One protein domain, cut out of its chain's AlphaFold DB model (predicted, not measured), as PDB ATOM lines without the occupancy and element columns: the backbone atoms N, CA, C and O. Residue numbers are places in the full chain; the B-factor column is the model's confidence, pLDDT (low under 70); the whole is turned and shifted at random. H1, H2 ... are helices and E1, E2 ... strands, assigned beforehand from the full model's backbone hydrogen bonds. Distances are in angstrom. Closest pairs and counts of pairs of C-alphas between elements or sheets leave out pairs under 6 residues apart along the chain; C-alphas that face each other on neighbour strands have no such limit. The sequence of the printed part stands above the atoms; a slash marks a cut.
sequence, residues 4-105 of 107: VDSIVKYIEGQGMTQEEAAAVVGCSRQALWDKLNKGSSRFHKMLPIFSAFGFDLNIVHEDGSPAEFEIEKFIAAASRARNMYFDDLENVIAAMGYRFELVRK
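Overview. This is residues 4 to 105 of the 107 residues of an uncharacterized protein of Lachnospiraceae bacterium (UniProt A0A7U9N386). H4 lies in the middle and packs with its residues 46 to 51 on a two-stranded antiparallel ribbon, E1 and E2, while H1, H2 and H3 gather loosely toward one end of the whole and H5, packing on E1, and H6, packing on E2, lie toward the other end. The 102 printed residues include six named helices and two strands, in the order H1 H2 H3 H4 E1 H5 H6 E2, and the class is mostly helix. The whole is compact, with a radius of gyration of the C-alphas of 13.6 A and spans of 39 by 28 by 20 A.

Along the chain. H1, residues 4 to 13, begins with C-alpha 4 at (-31.197, 23.530, -32.849) and is 14.1 A long. H2 is residues 18 to 25, 10.7 A, and H3 residues 29 to 37, 12.0 A. H4, residues 43 to 52, measures 15.2 A. E1, residues 55 to 61, measures 18.5 A. H5 is residues 71 to 80, 14.1 A, and H6 residues 86 to 95, 14.3 A. E2, residues 98 to 104, 18.9 A, ends with C-alpha 104 at (-28.738, 19.183, -46.569).

Arrangement. H4 is the hub. It touches H2, about perpendicular at 84 degrees, closest C-alphas Val 25 and Ala 52, 5.4 A. It touches H5 only at their ends, C-alphas His 44 and Ser 79 closest at 4.8 A, and H6 only at their ends, Phe 43 and Phe 86 at 4.1 A. H1 is close to H2 but not clearly touching, Ile 11 and Ala 21 closest at 6.8 A between C-alphas. H2 touches H3, C-alphas Ala 22 and Arg 29 closest at 5.2 A. E1 and E2 are antiparallel, with N 58 and O 101 at 2.8 A, within hydrogen-bond range. Every O i to N i+4 pair is within range in H1, H2, H3, H5 and H6, but 3 of 6 in H4.

Size, cuts and confidence. The farthest C-alphas, Glu 19 and Glu 68, are 39.0 A apart. The printed part has no cut and no long link. Residue 39 is under 70 in pLDDT.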
ATOM      1  N   VAL A   4     -32.380  22.938 -33.487       90.88
ATOM      2  CA  VAL A   4     -31.197  23.530 -32.849       90.88
ATOM      3  C   VAL A   4     -30.258  22.465 -32.275       90.88
ATOM      4  O   VAL A   4     -29.041  22.577 -32.398       90.88
ATOM      5  N   ASP A   5     -30.794  21.390 -31.705       91.50
ATOM      6  CA  ASP A   5     -29.961  20.321 -31.148       91.50
ATOM      7  C   ASP A   5     -29.215  19.583 -32.270       91.50
ATOM      8  O   ASP A   5     -28.057  19.197 -32.110       91.50
ATOM      9  N   SER A   6     -29.855  19.429 -33.435       92.06
ATOM     10  CA  SER A   6     -29.233  18.853 -34.631       92.06
ATOM     11  C   SER A   6     -28.054  19.692 -35.125       92.06
ATOM     12  O   SER A   6     -27.017  19.125 -35.470       92.06
ATOM     13  N   ILE A   7     -28.168  21.029 -35.124       93.50
ATOM     14  CA  ILE A   7     -27.052  21.883 -35.558       93.50
ATOM     15  C   ILE A   7     -25.905  21.897 -34.544       93.50
ATOM     16  O   ILE A   7     -24.745  21.870 -34.944       93.50
ATOM     17  N   VAL A   8     -26.207  21.871 -33.242       93.25
ATOM     18  CA  VAL A   8     -25.180  21.776 -32.192       93.25
ATOM     19  C   VAL A   8     -24.398  20.469 -32.329       93.25
ATOM     20  O   VAL A   8     -23.173  20.501 -32.413       93.25
ATOM     21  N   LYS A   9     -25.094  19.335 -32.481       93.62
ATOM     22  CA  LYS A   9     -24.455  18.031 -32.719       93.62
ATOM     23  C   LYS A   9     -23.628  18.000 -33.998       93.62
ATOM     24  O   LYS A   9     -22.597  17.338 -34.040       93.62
ATOM     25  N   TYR A  10     -24.072  18.690 -35.048       94.06
ATOM     26  CA  TYR A  10     -23.298  18.802 -36.280       94.06
ATOM     27  C   TYR A  10     -21.973  19.536 -36.047       94.06
ATOM     28  O   TYR A  10     -20.928  19.014 -36.427       94.06
ATOM     29  N   ILE A  11     -22.006  20.701 -35.392       94.00
ATOM     30  CA  ILE A  11     -20.809  21.493 -35.067       94.00
ATOM     31  C   ILE A  11     -19.820  20.652 -34.245       94.00
ATOM     32  O   ILE A  11     -18.642  20.568 -34.593       94.00
ATOM     33  N   GLU A  12     -20.314  19.974 -33.207       94.06
ATOM     34  CA  GLU A  12     -19.515  19.069 -32.370       94.06
ATOM     35  C   GLU A  12     -18.943  17.895 -33.177       94.06
ATOM     36  O   GLU A  12     -17.762  17.575 -33.063       94.06
ATOM     37  N   GLY A  13     -19.756  17.278 -34.039       95.06
ATOM     38  CA  GLY A  13     -19.350  16.158 -34.889       95.06
ATOM     39  C   GLY A  13     -18.330  16.527 -35.968       95.06
ATOM     40  O   GLY A  13     -17.597  15.658 -36.430       95.06
ATOM     41  N   GLN A  14     -18.254  17.802 -36.358       94.56
ATOM     42  CA  GLN A  14     -17.189  18.327 -37.220       94.56
ATOM     43  C   GLN A  14     -15.913  18.690 -36.439       94.56
ATOM     44  O   GLN A  14     -14.931  19.102 -37.050       94.56
ATOM     45  N   GLY A  15     -15.907  18.562 -35.107       94.44
ATOM     46  CA  GLY A  15     -14.778  18.951 -34.261       94.44
ATOM     47  C   GLY A  15     -14.534  20.461 -34.217       94.44
ATOM     48  O   GLY A  15     -13.434  20.882 -33.867       94.44
ATOM     49  N   MET A  16     -15.532  21.273 -34.581       95.44
ATOM     50  CA  MET A  16     -15.398  22.727 -34.628       95.44
ATOM     51  C   MET A  16     -15.448  23.326 -33.223       95.44
ATOM     52  O   MET A  16     -16.332  23.030 -32.416       95.44
ATOM     53  N   THR A  17     -14.542  24.258 -32.956       94.81
ATOM     54  CA  THR A  17     -14.650  25.161 -31.811       94.81
ATOM     55  C   THR A  17     -15.814  26.140 -32.001       94.81
ATOM     56  O   THR A  17     -16.284  26.398 -33.113       94.81
ATOM     57  N   GLN A  18     -16.274  26.763 -30.910       91.19
ATOM     58  CA  GLN A  18     -17.317  27.791 -31.005       91.19
ATOM     59  C   GLN A  18     -16.877  29.019 -31.819       91.19
ATOM     60  O   GLN A  18     -17.725  29.687 -32.409       91.19
ATOM     61  N   GLU A  19     -15.582  29.345 -31.831       95.69
ATOM     62  CA  GLU A  19     -15.034  30.441 -32.636       95.69
ATOM     63  C   GLU A  19     -15.069  30.123 -34.131       95.69
ATOM     64  O   GLU A  19     -15.540  30.953 -34.908       95.69
ATOM     65  N   GLU A  20     -14.672  28.914 -34.532       97.19
ATOM     66  CA  GLU A  20     -14.752  28.471 -35.931       97.19
ATOM     67  C   GLU A  20     -16.203  28.412 -36.415       97.19
ATOM     68  O   GLU A  20     -16.531  28.945 -37.475       97.19
ATOM     69  N   ALA A  21     -17.103  27.853 -35.602       96.31
ATOM     70  CA  ALA A  21     -18.530  27.819 -35.908       96.31
ATOM     71  C   ALA A  21     -19.115  29.234 -36.082       96.31
ATOM     72  O   ALA A  21     -19.913  29.485 -36.985       96.31
ATOM     73  N   ALA A  22     -18.704  30.186 -35.241       96.25
ATOM     74  CA  ALA A  22     -19.139  31.575 -35.350       96.25
ATOM     75  C   ALA A  22     -18.568  32.274 -36.594       96.25
ATOM     76  O   ALA A  22     -19.276  33.073 -37.211       96.25
ATOM     77  N   ALA A  23     -17.341  31.931 -36.998       96.81
ATOM     78  CA  ALA A  23     -16.729  32.416 -38.230       96.81
ATOM     79  C   ALA A  23     -17.482  31.930 -39.479       96.81
ATOM     80  O   ALA A  23     -17.746  32.742 -40.363       96.81
ATOM     81  N   VAL A  24     -17.920  30.662 -39.516       95.88
ATOM     82  CA  VAL A  24     -18.768  30.115 -40.600       95.88
ATOM     83  C   VAL A  24     -20.067  30.916 -40.751       95.88
ATOM     84  O   VAL A  24     -20.488  31.235 -41.859       95.88
ATOM     85  N   VAL A  25     -20.689  31.287 -39.631       94.88
ATOM     86  CA  VAL A  25     -21.938  32.067 -39.607       94.88
ATOM     87  C   VAL A  25     -21.700  33.565 -39.860       94.88
ATOM     88  O   VAL A  25     -22.636  34.294 -40.195       94.88
ATOM     89  N   GLY A  26     -20.468  34.053 -39.686       95.12
ATOM     90  CA  GLY A  26     -20.118  35.469 -39.806       95.12
ATOM     91  C   GLY A  26     -20.590  36.325 -38.624       95.12
ATOM     92  O   GLY A  26     -20.995  37.474 -38.809       95.12
ATOM     93  N   CYS A  27     -20.584  35.791 -37.397       94.06
ATOM     94  CA  CYS A  27     -20.919  36.554 -36.188       94.06
ATOM     95  C   CYS A  27     -19.932  36.313 -35.036       94.06
ATOM     96  O   CYS A  27     -19.014  35.512 -35.145       94.06
ATOM     97  N   SER A  28     -20.106  37.010 -33.907       95.50
ATOM     98  CA  SER A  28     -19.277  36.756 -32.723       95.50
ATOM     99  C   SER A  28     -19.627  35.419 -32.061       95.50
ATOM    100  O   SER A  28     -20.778  34.973 -32.111       95.50
ATOM    101  N   ARG A  29     -18.650  34.823 -31.362       95.44
ATOM    102  CA  ARG A  29     -18.827  33.597 -30.563       95.44
ATOM    103  C   ARG A  29     -20.023  33.694 -29.614       95.44
ATOM    104  O   ARG A  29     -20.878  32.813 -29.599       95.44
ATOM    105  N   GLN A  30     -20.117  34.793 -28.860       93.75
ATOM    106  CA  GLN A  30     -21.211  35.007 -27.909       93.75
ATOM    107  C   GLN A  30     -22.566  35.135 -28.613       93.75
ATOM    108  O   GLN A  30     -23.555  34.600 -28.125       93.75
ATOM    109  N   ALA A  31     -22.620  35.808 -29.767       92.44
ATOM    110  CA  ALA A  31     -23.863  35.954 -30.516       92.44
ATOM    111  C   ALA A  31     -24.353  34.619 -31.091       92.44
ATOM    112  O   ALA A  31     -25.562  34.395 -31.133       92.44
ATOM    113  N   LEU A  32     -23.448  33.739 -31.534       94.62
ATOM    114  CA  LEU A  32     -23.821  32.386 -31.950       94.62
ATOM    115  C   LEU A  32     -24.308  31.568 -30.751       94.62
ATOM    116  O   LEU A  32     -25.383  30.975 -30.814       94.62
ATOM    117  N   TRP A  33     -23.554  31.582 -29.648       92.38
ATOM    118  CA  TRP A  33     -23.913  30.840 -28.441       92.38
ATOM    119  C   TRP A  33     -25.284  31.253 -27.903       92.38
ATOM    120  O   TRP A  33     -26.120  30.389 -27.646       92.38
ATOM    121  N   ASP A  34     -25.544  32.559 -27.810       91.19
ATOM    122  CA  ASP A  34     -26.835  33.098 -27.386       91.19
ATOM    123  C   ASP A  34     -27.965  32.582 -28.282       91.19
ATOM    124  O   ASP A  34     -29.009  32.166 -27.779       91.19
ATOM    125  N   LYS A  35     -27.747  32.553 -29.605       92.06
ATOM    126  CA  LYS A  35     -28.784  32.128 -30.545       92.06
ATOM    127  C   LYS A  35     -29.126  30.644 -30.449       92.06
ATOM    128  O   LYS A  35     -30.292  30.289 -30.611       92.06
ATOM    129  N   LEU A  36     -28.124  29.802 -30.208       91.00
ATOM    130  CA  LEU A  36     -28.291  28.352 -30.120       91.00
ATOM    131  C   LEU A  36     -28.765  27.895 -28.730       91.00
ATOM    132  O   LEU A  36     -29.429  26.871 -28.630       91.00
ATOM    133  N   ASN A  37     -28.466  28.640 -27.660       85.38
ATOM    134  CA  ASN A  37     -28.666  28.135 -26.293       85.38
ATOM    135  C   ASN A  37     -29.706  28.892 -25.458       85.38
ATOM    136  O   ASN A  37     -30.256  28.310 -24.530       85.38
ATOM    137  N   LYS A  38     -30.017  30.167 -25.744       82.12
ATOM    138  CA  LYS A  38     -30.923  30.956 -24.879       82.12
ATOM    139  C   LYS A  38     -32.420  30.795 -25.184       82.12
ATOM    140  O   LYS A  38     -33.218  31.512 -24.583       82.12
ATOM    141  N   GLY A  39     -32.813  29.947 -26.140       68.56
ATOM    142  CA  GLY A  39     -34.226  29.655 -26.469       68.56
ATOM    143  C   GLY A  39     -35.094  30.864 -26.867       68.56
ATOM    144  O   GLY A  39     -36.315  30.795 -26.872       68.56
ATOM    145  N   SER A  40     -34.481  32.010 -27.175       75.19
ATOM    146  CA  SER A  40     -35.167  33.294 -27.424       75.19
ATOM    147  C   SER A  40     -34.759  33.920 -28.758       75.19
ATOM    148  O   SER A  40     -34.968  35.107 -29.025       75.19
ATOM    149  N   SER A  41     -34.183  33.108 -29.641       90.50
ATOM    150  CA  SER A  41     -33.858  33.529 -30.995       90.50
ATOM    151  C   SER A  41     -35.113  33.750 -31.812       90.50
ATOM    152  O   SER A  41     -36.023  32.926 -31.828       90.50
ATOM    153  N   ARG A  42     -35.142  34.853 -32.559       92.62
ATOM    154  CA  ARG A  42     -36.186  35.067 -33.562       92.62
ATOM    155  C   ARG A  42     -36.036  34.035 -34.674       92.62
ATOM    156  O   ARG A  42     -34.921  33.814 -35.143       92.62
ATOM    157  N   PHE A  43     -37.152  33.488 -35.145       93.88
ATOM    158  CA  PHE A  43     -37.188  32.461 -36.186       93.88
ATOM    159  C   PHE A  43     -36.340  32.846 -37.412       93.88
ATOM    160  O   PHE A  43     -35.400  32.144 -37.780       93.88
ATOM    161  N   HIS A  44     -36.559  34.046 -37.956       92.88
ATOM    162  CA  HIS A  44     -35.820  34.549 -39.121       92.88
ATOM    163  C   HIS A  44     -34.303  34.718 -38.896       92.88
ATOM    164  O   HIS A  44     -33.552  34.833 -39.861       92.88
ATOM    165  N   LYS A  45     -33.829  34.788 -37.643       92.38
ATOM    166  CA  LYS A  45     -32.394  34.869 -37.320       92.38
ATOM    167  C   LYS A  45     -31.725  33.498 -37.273       92.38
ATOM    168  O   LYS A  45     -30.501  33.457 -37.356       92.38
ATOM    169  N   MET A  46     -32.501  32.422 -37.150       94.25
ATOM    170  CA  MET A  46     -31.995  31.049 -37.134       94.25
ATOM    171  C   MET A  46     -31.742  30.518 -38.546       94.25
ATOM    172  O   MET A  46     -30.732  29.859 -38.764       94.25
ATOM    173  N   LEU A  47     -32.584  30.873 -39.525       93.88
ATOM    174  CA  LEU A  47     -32.452  30.376 -40.905       93.88
ATOM    175  C   LEU A  47     -31.063  30.630 -41.528       93.88
ATOM    176  O   LEU A  47     -30.491  29.690 -42.080       93.88
ATOM    177  N   PRO A  48     -30.453  31.830 -41.404       93.94
ATOM    178  CA  PRO A  48     -29.108  32.058 -41.928       93.94
ATOM    179  C   PRO A  48     -28.033  31.213 -41.236       93.94
ATOM    180  O   PRO A  48     -27.033  30.889 -41.865       93.94
ATOM    181  N   ILE A  49     -28.230  30.838 -39.963       95.06
ATOM    182  CA  ILE A  49     -27.295  29.970 -39.234       95.06
ATOM    183  C   ILE A  49     -27.322  28.573 -39.848       95.06
ATOM    184  O   ILE A  49     -26.274  28.052 -40.210       95.06
ATOM    185  N   PHE A  50     -28.511  27.987 -40.013       95.38
ATOM    186  CA  PHE A  50     -28.653  26.669 -40.639       95.38
ATOM    187  C   PHE A  50     -28.081  26.669 -42.059       95.38
ATOM    188  O   PHE A  50     -27.274  25.805 -42.404       95.38
ATOM    189  N   SER A  51     -28.396  27.713 -42.831       95.31
ATOM    190  CA  SER A  51     -27.876  27.892 -44.185       95.31
ATOM    191  C   SER A  51     -26.351  27.980 -44.230       95.31
ATOM    192  O   SER A  51     -25.757  27.416 -45.144       95.31
ATOM    193  N   ALA A  52     -25.708  28.677 -43.288       95.62
ATOM    194  CA  ALA A  52     -24.249  28.807 -43.247       95.62
ATOM    195  C   ALA A  52     -23.542  27.455 -43.049       95.62
ATOM    196  O   ALA A  52     -22.442  27.251 -43.548       95.62
ATOM    197  N   PHE A  53     -24.203  26.506 -42.384       95.38
ATOM    198  CA  PHE A  53     -23.716  25.135 -42.216       95.38
ATOM    199  C   PHE A  53     -24.182  24.172 -43.323       95.38
ATOM    200  O   PHE A  53     -23.981  22.960 -43.211       95.38
ATOM    201  N   GLY A  54     -24.789  24.691 -44.395       95.31
ATOM    202  CA  GLY A  54     -25.222  23.892 -45.541       95.31
ATOM    203  C   GLY A  54     -26.525  23.129 -45.309       95.31
ATOM    204  O   GLY A  54     -26.708  22.052 -45.879       95.31
ATOM    205  N   PHE A  55     -27.420  23.661 -44.473       96.19
ATOM    206  CA  PHE A  55     -28.745  23.091 -44.239       96.19
ATOM    207  C   PHE A  55     -29.863  24.073 -44.588       96.19
ATOM    208  O   PHE A  55     -29.760  25.269 -44.313       96.19
ATOM    209  N   ASP A  56     -30.951  23.549 -45.137       94.38
ATOM    210  CA  ASP A  56     -32.246  24.220 -45.164       94.38
ATOM    211  C   ASP A  56     -33.152  23.673 -44.063       94.38
ATOM    212  O   ASP A  56     -32.993  22.546 -43.585       94.38
ATOM    213  N   LEU A  57     -34.099  24.506 -43.637       94.50
ATOM    214  CA  LEU A  57     -35.125  24.117 -42.682       94.50
ATOM    215  C   LEU A  57     -36.334  23.579 -43.447       94.50
ATOM    216  O   LEU A  57     -36.913  24.288 -44.266       94.50
ATOM    217  N   ASN A  58     -36.727  22.353 -43.135       94.69
ATOM    218  CA  ASN A  58     -37.913  21.683 -43.641       94.69
ATOM    219  C   ASN A  58     -38.917  21.432 -42.501       94.69
ATOM    220  O   ASN A  58     -38.576  21.568 -41.320       94.69
ATOM    221  N   ILE A  59     -40.153  21.064 -42.845       95.69
ATOM    222  CA  ILE A  59     -41.175  20.623 -41.888       95.69
ATOM    223  C   ILE A  59     -41.715  19.265 -42.329       95.69
ATOM    224  O   ILE A  59     -42.113  19.084 -43.476       95.69
ATOM    225  N   VAL A  60     -41.741  18.312 -41.406       95.56
ATOM    226  CA  VAL A  60     -42.238  16.947 -41.629       95.56
ATOM    227  C   VAL A  60     -43.161  16.551 -40.488       95.56
ATOM    228  O   VAL A  60     -43.121  17.168 -39.422       95.56
ATOM    229  N   HIS A  61     -43.984  15.526 -40.682       95.81
ATOM    230  CA  HIS A  61     -44.679  14.883 -39.570       95.81
ATOM    231  C   HIS A  61     -43.681  14.299 -38.562       95.81
ATOM    232  O   HIS A  61     -42.506  14.078 -38.870       95.81
ATOM    233  N   GLU A  62     -44.135  14.024 -37.338       91.00
ATOM    234  CA  GLU A  62     -43.275  13.404 -36.318       91.00
ATOM    235  C   GLU A  62     -42.669  12.062 -36.767       91.00
ATOM    236  O   GLU A  62     -41.538  11.743 -36.382       91.00
ATOM    237  N   ASP A  63     -43.384  11.317 -37.616       90.81
ATOM    238  CA  ASP A  63     -42.942  10.053 -38.219       90.81
ATOM    239  C   ASP A  63     -41.972  10.227 -39.406       90.81
ATOM    240  O   ASP A  63     -41.426   9.244 -39.907       90.81
ATOM    241  N   GLY A  64     -41.706  11.470 -39.820       91.12
ATOM    242  CA  GLY A  64     -40.833  11.818 -40.941       91.12
ATOM    243  C   GLY A  64     -41.525  11.848 -42.304       91.12
ATOM    244  O   GLY A  64     -40.857  12.115 -43.303       91.12
ATOM    245  N   SER A  65     -42.834  11.596 -42.378       93.88
ATOM    246  CA  SER A  65     -43.579  11.751 -43.628       93.88
ATOM    247  C   SER A  65     -43.703  13.233 -44.036       93.88
ATOM    248  O   SER A  65     -43.642  14.128 -43.181       93.88
ATOM    249  N   PRO A  66     -43.831  13.536 -45.343       93.88
ATOM    250  CA  PRO A  66     -43.906  14.914 -45.826       93.88
ATOM    251  C   PRO A  66     -45.118  15.659 -45.266       93.88
ATOM    252  O   PRO A  66     -46.206  15.097 -45.201       93.88
ATOM    253  N   ALA A  67     -44.949  16.933 -44.916       93.94
ATOM    254  CA  ALA A  67     -46.068  17.754 -44.472       93.94
ATOM    255  C   ALA A  67     -47.077  18.026 -45.605       93.94
ATOM    256  O   ALA A  67     -46.700  18.271 -46.751       93.94
ATOM    257  N   GLU A  68     -48.364  18.070 -45.263       92.69
ATOM    258  CA  GLU A  68     -49.472  18.274 -46.209       92.69
ATOM    259  C   GLU A  68     -49.775  19.765 -46.479       92.69
ATOM    260  O   GLU A  68     -50.926  20.177 -46.631       92.69
ATOM    261  N   PHE A  69     -48.747  20.619 -46.507       92.81
ATOM    262  CA  PHE A  69     -48.894  22.045 -46.802       92.81
ATOM    263  C   PHE A  69     -47.646  22.638 -47.462       92.81
ATOM    264  O   PHE A  69     -46.569  22.053 -47.486       92.81
ATOM    265  N   GLU A  70     -47.790  23.851 -47.990       93.94
ATOM    266  CA  GLU A  70     -46.735  24.565 -48.712       93.94
ATOM    267  C   GLU A  70     -45.671  25.121 -47.748       93.94
ATOM    268  O   GLU A  70     -45.765  26.260 -47.273       93.94
ATOM    269  N   ILE A  71     -44.647  24.312 -47.463       93.12
ATOM    270  CA  ILE A  71     -43.588  24.595 -46.480       93.12
ATOM    271  C   ILE A  71     -42.872  25.917 -46.774       93.12
ATOM    272  O   ILE A  71     -42.701  26.739 -45.876       93.12
ATOM    273  N   GLU A  72     -42.514  26.179 -48.032       92.31
ATOM    274  CA  GLU A  72     -41.837  27.424 -48.419       92.31
ATOM    275  C   GLU A  72     -42.681  28.663 -48.099       92.31
ATOM    276  O   GLU A  72     -42.179  29.649 -47.552       92.31
ATOM    277  N   LYS A  73     -43.991  28.610 -48.382       94.69
ATOM    278  CA  LYS A  73     -44.917  29.710 -48.076       94.69
ATOM    279  C   LYS A  73     -45.076  29.888 -46.572       94.69
ATOM    280  O   LYS A  73     -45.100  31.028 -46.106       94.69
ATOM    281  N   PHE A  74     -45.140  28.791 -45.818       93.62
ATOM    282  CA  PHE A  74     -45.187  28.827 -44.358       93.62
ATOM    283  C   PHE A  74     -43.928  29.480 -43.771       93.62
ATOM    284  O   PHE A  74     -44.033  30.456 -43.028       93.62
ATOM    285  N   ILE A  75     -42.735  29.011 -44.156       92.88
ATOM    286  CA  ILE A  75     -41.452  29.553 -43.682       92.88
ATOM    287  C   ILE A  75     -41.311  31.027 -44.076       92.88
ATOM    288  O   ILE A  75     -40.884  31.845 -43.257       92.88
ATOM    289  N   ALA A  76     -41.709  31.402 -45.295       92.56
ATOM    290  CA  ALA A  76     -41.700  32.792 -45.738       92.56
ATOM    291  C   ALA A  76     -42.649  33.668 -44.903       92.56
ATOM    292  O   ALA A  76     -42.273  34.773 -44.500       92.56
ATOM    293  N   ALA A  77     -43.860  33.189 -44.604       92.56
ATOM    294  CA  ALA A  77     -44.823  33.899 -43.765       92.56
ATOM    295  C   ALA A  77     -44.312  34.065 -42.324       92.56
ATOM    296  O   ALA A  77     -44.297  35.185 -41.804       92.56
ATOM    297  N   ALA A  78     -43.806  32.990 -41.716       92.06
ATOM    298  CA  ALA A  78     -43.222  33.012 -40.378       92.06
ATOM    299  C   ALA A  78     -41.994  33.936 -40.295       92.06
ATOM    300  O   ALA A  78     -41.833  34.694 -39.341       92.06
ATOM    301  N   SER A  79     -41.155  33.955 -41.333       89.56
ATOM    302  CA  SER A  79     -39.978  34.833 -41.401       89.56
ATOM    303  C   SER A  79     -40.338  36.313 -41.523       89.56
ATOM    304  O   SER A  79     -39.627  37.171 -40.991       89.56
ATOM    305  N   ARG A  80     -41.446  36.638 -42.207       90.56
ATOM    306  CA  ARG A  80     -41.955  38.018 -42.313       90.56
ATOM    307  C   ARG A  80     -42.457  38.542 -40.971       90.56
ATOM    308  O   ARG A  80     -42.284  39.728 -40.681       90.56
ATOM    309  N   ALA A  81     -43.020  37.674 -40.135       81.31
ATOM    310  CA  ALA A  81     -43.388  37.997 -38.766       81.31
ATOM    311  C   ALA A  81     -42.126  38.110 -37.890       81.31
ATOM    312  O   ALA A  81     -41.760  37.204 -37.147       81.31
ATOM    313  N   ARG A  82     -41.436  39.260 -37.966       78.25
ATOM    314  CA  ARG A  82     -40.121  39.515 -37.331       78.25
ATOM    315  C   ARG A  82     -40.048  39.211 -35.826       78.25
ATOM    316  O   ARG A  82     -38.946  39.045 -35.303       78.25
ATOM    317  N   ASN A  83     -41.196  39.137 -35.154       86.50
ATOM    318  CA  ASN A  83     -41.323  38.890 -33.721       86.50
ATOM    319  C   ASN A  83     -41.606  37.423 -33.352       86.50
ATOM    320  O   ASN A  83     -41.700  37.131 -32.166       86.50
ATOM    321  N   MET A  84     -41.708  36.488 -34.300       90.69
ATOM    322  CA  MET A  84     -41.833  35.071 -33.942       90.69
ATOM    323  C   MET A  84     -40.514  34.544 -33.376       90.69
ATOM    324  O   MET A  84     -39.453  34.713 -33.991       90.69
ATOM    325  N   TYR A  85     -40.572  33.930 -32.196       92.56
ATOM    326  CA  TYR A  85     -39.461  33.161 -31.646       92.56
ATOM    327  C   TYR A  85     -39.423  31.773 -32.287       92.56
ATOM    328  O   TYR A  85     -40.453  31.236 -32.686       92.56
ATOM    329  N   PHE A  86     -38.219  31.224 -32.436       92.94
ATOM    330  CA  PHE A  86     -38.018  29.914 -33.045       92.94
ATOM    331  C   PHE A  86     -38.696  28.813 -32.222       92.94
ATOM    332  O   PHE A  86     -39.493  28.059 -32.767       92.94
ATOM    333  N   ASP A  87     -38.446  28.796 -30.912       91.31
ATOM    334  CA  ASP A  87     -38.976  27.793 -29.986       91.31
ATOM    335  C   ASP A  87     -40.511  27.843 -29.907       91.31
ATOM    336  O   ASP A  87     -41.162  26.803 -29.902       91.31
ATOM    337  N   ASP A  88     -41.114  29.039 -29.934       92.00
ATOM    338  CA  ASP A  88     -42.576  29.183 -29.984       92.00
ATOM    339  C   ASP A  88     -43.158  28.555 -31.255       92.00
ATOM    340  O   ASP A  88     -44.167  27.853 -31.197       92.00
ATOM    341  N   LEU A  89     -42.521  28.782 -32.407       93.12
ATOM    342  CA  LEU A  89     -42.975  28.206 -33.668       93.12
ATOM    343  C   LEU A  89     -42.768  26.688 -33.700       93.12
ATOM    344  O   LEU A  89     -43.644  25.977 -34.186       93.12
ATOM    345  N   GLU A  90     -41.652  26.200 -33.156       93.12
ATOM    346  CA  GLU A  90     -41.374  24.768 -33.006       93.12
ATOM    347  C   GLU A  90     -42.438  24.094 -32.124       93.12
ATOM    348  O   GLU A  90     -42.977  23.055 -32.498       93.12
ATOM    349  N   ASN A  91     -42.836  24.731 -31.016       93.19
ATOM    350  CA  ASN A  91     -43.914  24.251 -30.147       93.19
ATOM    351  C   ASN A  91     -45.280  24.242 -30.850       93.19
ATOM    352  O   ASN A  91     -46.057  23.305 -30.671       93.19
ATOM    353  N   VAL A  92     -45.585  25.267 -31.657       93.81
ATOM    354  CA  VAL A  92     -46.842  25.336 -32.421       93.81
ATOM    355  C   VAL A  92     -46.933  24.196 -33.431       93.81
ATOM    356  O   VAL A  92     -47.951  23.508 -33.468       93.81
ATOM    357  N   ILE A  93     -45.887  23.963 -34.229       94.69
ATOM    358  CA  ILE A  93     -45.919  22.883 -35.225       94.69
ATOM    359  C   ILE A  93     -45.896  21.499 -34.561       94.69
ATOM    360  O   ILE A  93     -46.572  20.595 -35.047       94.69
ATOM    361  N   ALA A  94     -45.219  21.353 -33.415       94.56
ATOM    362  CA  ALA A  94     -45.244  20.129 -32.612       94.56
ATOM    363  C   ALA A  94     -46.651  19.811 -32.102       94.56
ATOM    364  O   ALA A  94     -47.124  18.688 -32.250       94.56
ATOM    365  N   ALA A  95     -47.382  20.812 -31.603       95.12
ATOM    366  CA  ALA A  95     -48.781  20.641 -31.206       95.12
ATOM    367  C   ALA A  95     -49.702  20.241 -32.376       95.12
ATOM    368  O   ALA A  95     -50.781  19.693 -32.156       95.12
ATOM    369  N   MET A  96     -49.279  20.502 -33.615       94.19
ATOM    370  CA  MET A  96     -49.968  20.098 -34.841       94.19
ATOM    371  C   MET A  96     -49.506  18.727 -35.380       94.19
ATOM    372  O   MET A  96     -50.010  18.299 -36.415       94.19
ATOM    373  N   GLY A  97     -48.577  18.037 -34.708       94.69
ATOM    374  CA  GLY A  97     -48.047  16.735 -35.135       94.69
ATOM    375  C   GLY A  97     -46.908  16.813 -36.159       94.69
ATOM    376  O   GLY A  97     -46.675  15.850 -36.895       94.69
ATOM    377  N   TYR A  98     -46.206  17.947 -36.219       96.44
ATOM    378  CA  TYR A  98     -45.068  18.181 -37.108       96.44
ATOM    379  C   TYR A  98     -43.798  18.526 -36.331       96.44
ATOM    380  O   TYR A  98     -43.825  18.898 -35.163       96.44
ATOM    381  N   ARG A  99     -42.655  18.489 -37.005       95.56
ATOM    382  CA  ARG A  99     -41.372  18.937 -36.464       95.56
ATOM    383  C   ARG A  99     -40.546  19.634 -37.528       95.56
ATOM    384  O   ARG A  99     -40.686  19.363 -38.722       95.56
ATOM    385  N   PHE A 100     -39.629  20.482 -37.079       95.56
ATOM    386  CA  PHE A 100     -38.575  20.975 -37.947       95.56
ATOM    387  C   PHE A 100     -37.559  19.877 -38.246       95.56
ATOM    388  O   PHE A 100     -37.163  19.107 -37.370       95.56
ATOM    389  N   GLU A 101     -37.089  19.864 -39.483       95.06
ATOM    390  CA  GLU A 101     -36.028  18.983 -39.946       95.06
ATOM    391  C   GLU A 101     -34.963  19.804 -40.668       95.06
ATOM    392  O   GLU A 101     -35.279  20.692 -41.455       95.06
ATOM    393  N   LEU A 102     -33.689  19.532 -40.381       94.81
ATOM    394  CA  LEU A 102     -32.584  20.120 -41.134       94.81
ATOM    395  C   LEU A 102     -32.231  19.187 -42.286       94.81
ATOM    396  O   LEU A 102     -31.755  18.074 -42.060       94.81
ATOM    397  N   VAL A 103     -32.432  19.659 -43.511       94.00
ATOM    398  CA  VAL A 103     -32.093  18.929 -44.736       94.00
ATOM    399  C   VAL A 103     -30.831  19.523 -45.345       94.00
ATOM    400  O   VAL A 103     -30.625  20.734 -45.294       94.00
ATOM    401  N   ARG A 104     -29.940  18.687 -45.884       94.38
ATOM    402  CA  ARG A 104     -28.738  19.183 -46.569       94.38
ATOM    403  C   ARG A 104     -29.147  19.988 -47.797       94.38
ATOM    404  O   ARG A 104     -30.013  19.552 -48.549       94.38
ATOM    405  N   LYS A 105     -28.488  21.126 -48.009       91.00
ATOM    406  CA  LYS A 105     -28.607  21.871 -49.261       91.00
ATOM    407  C   LYS A 105     -28.069  21.017 -50.401       91.00
ATOM    408  O   LYS A 105     -26.926  20.569 -50.339       91.00
TER     409      LYS A 105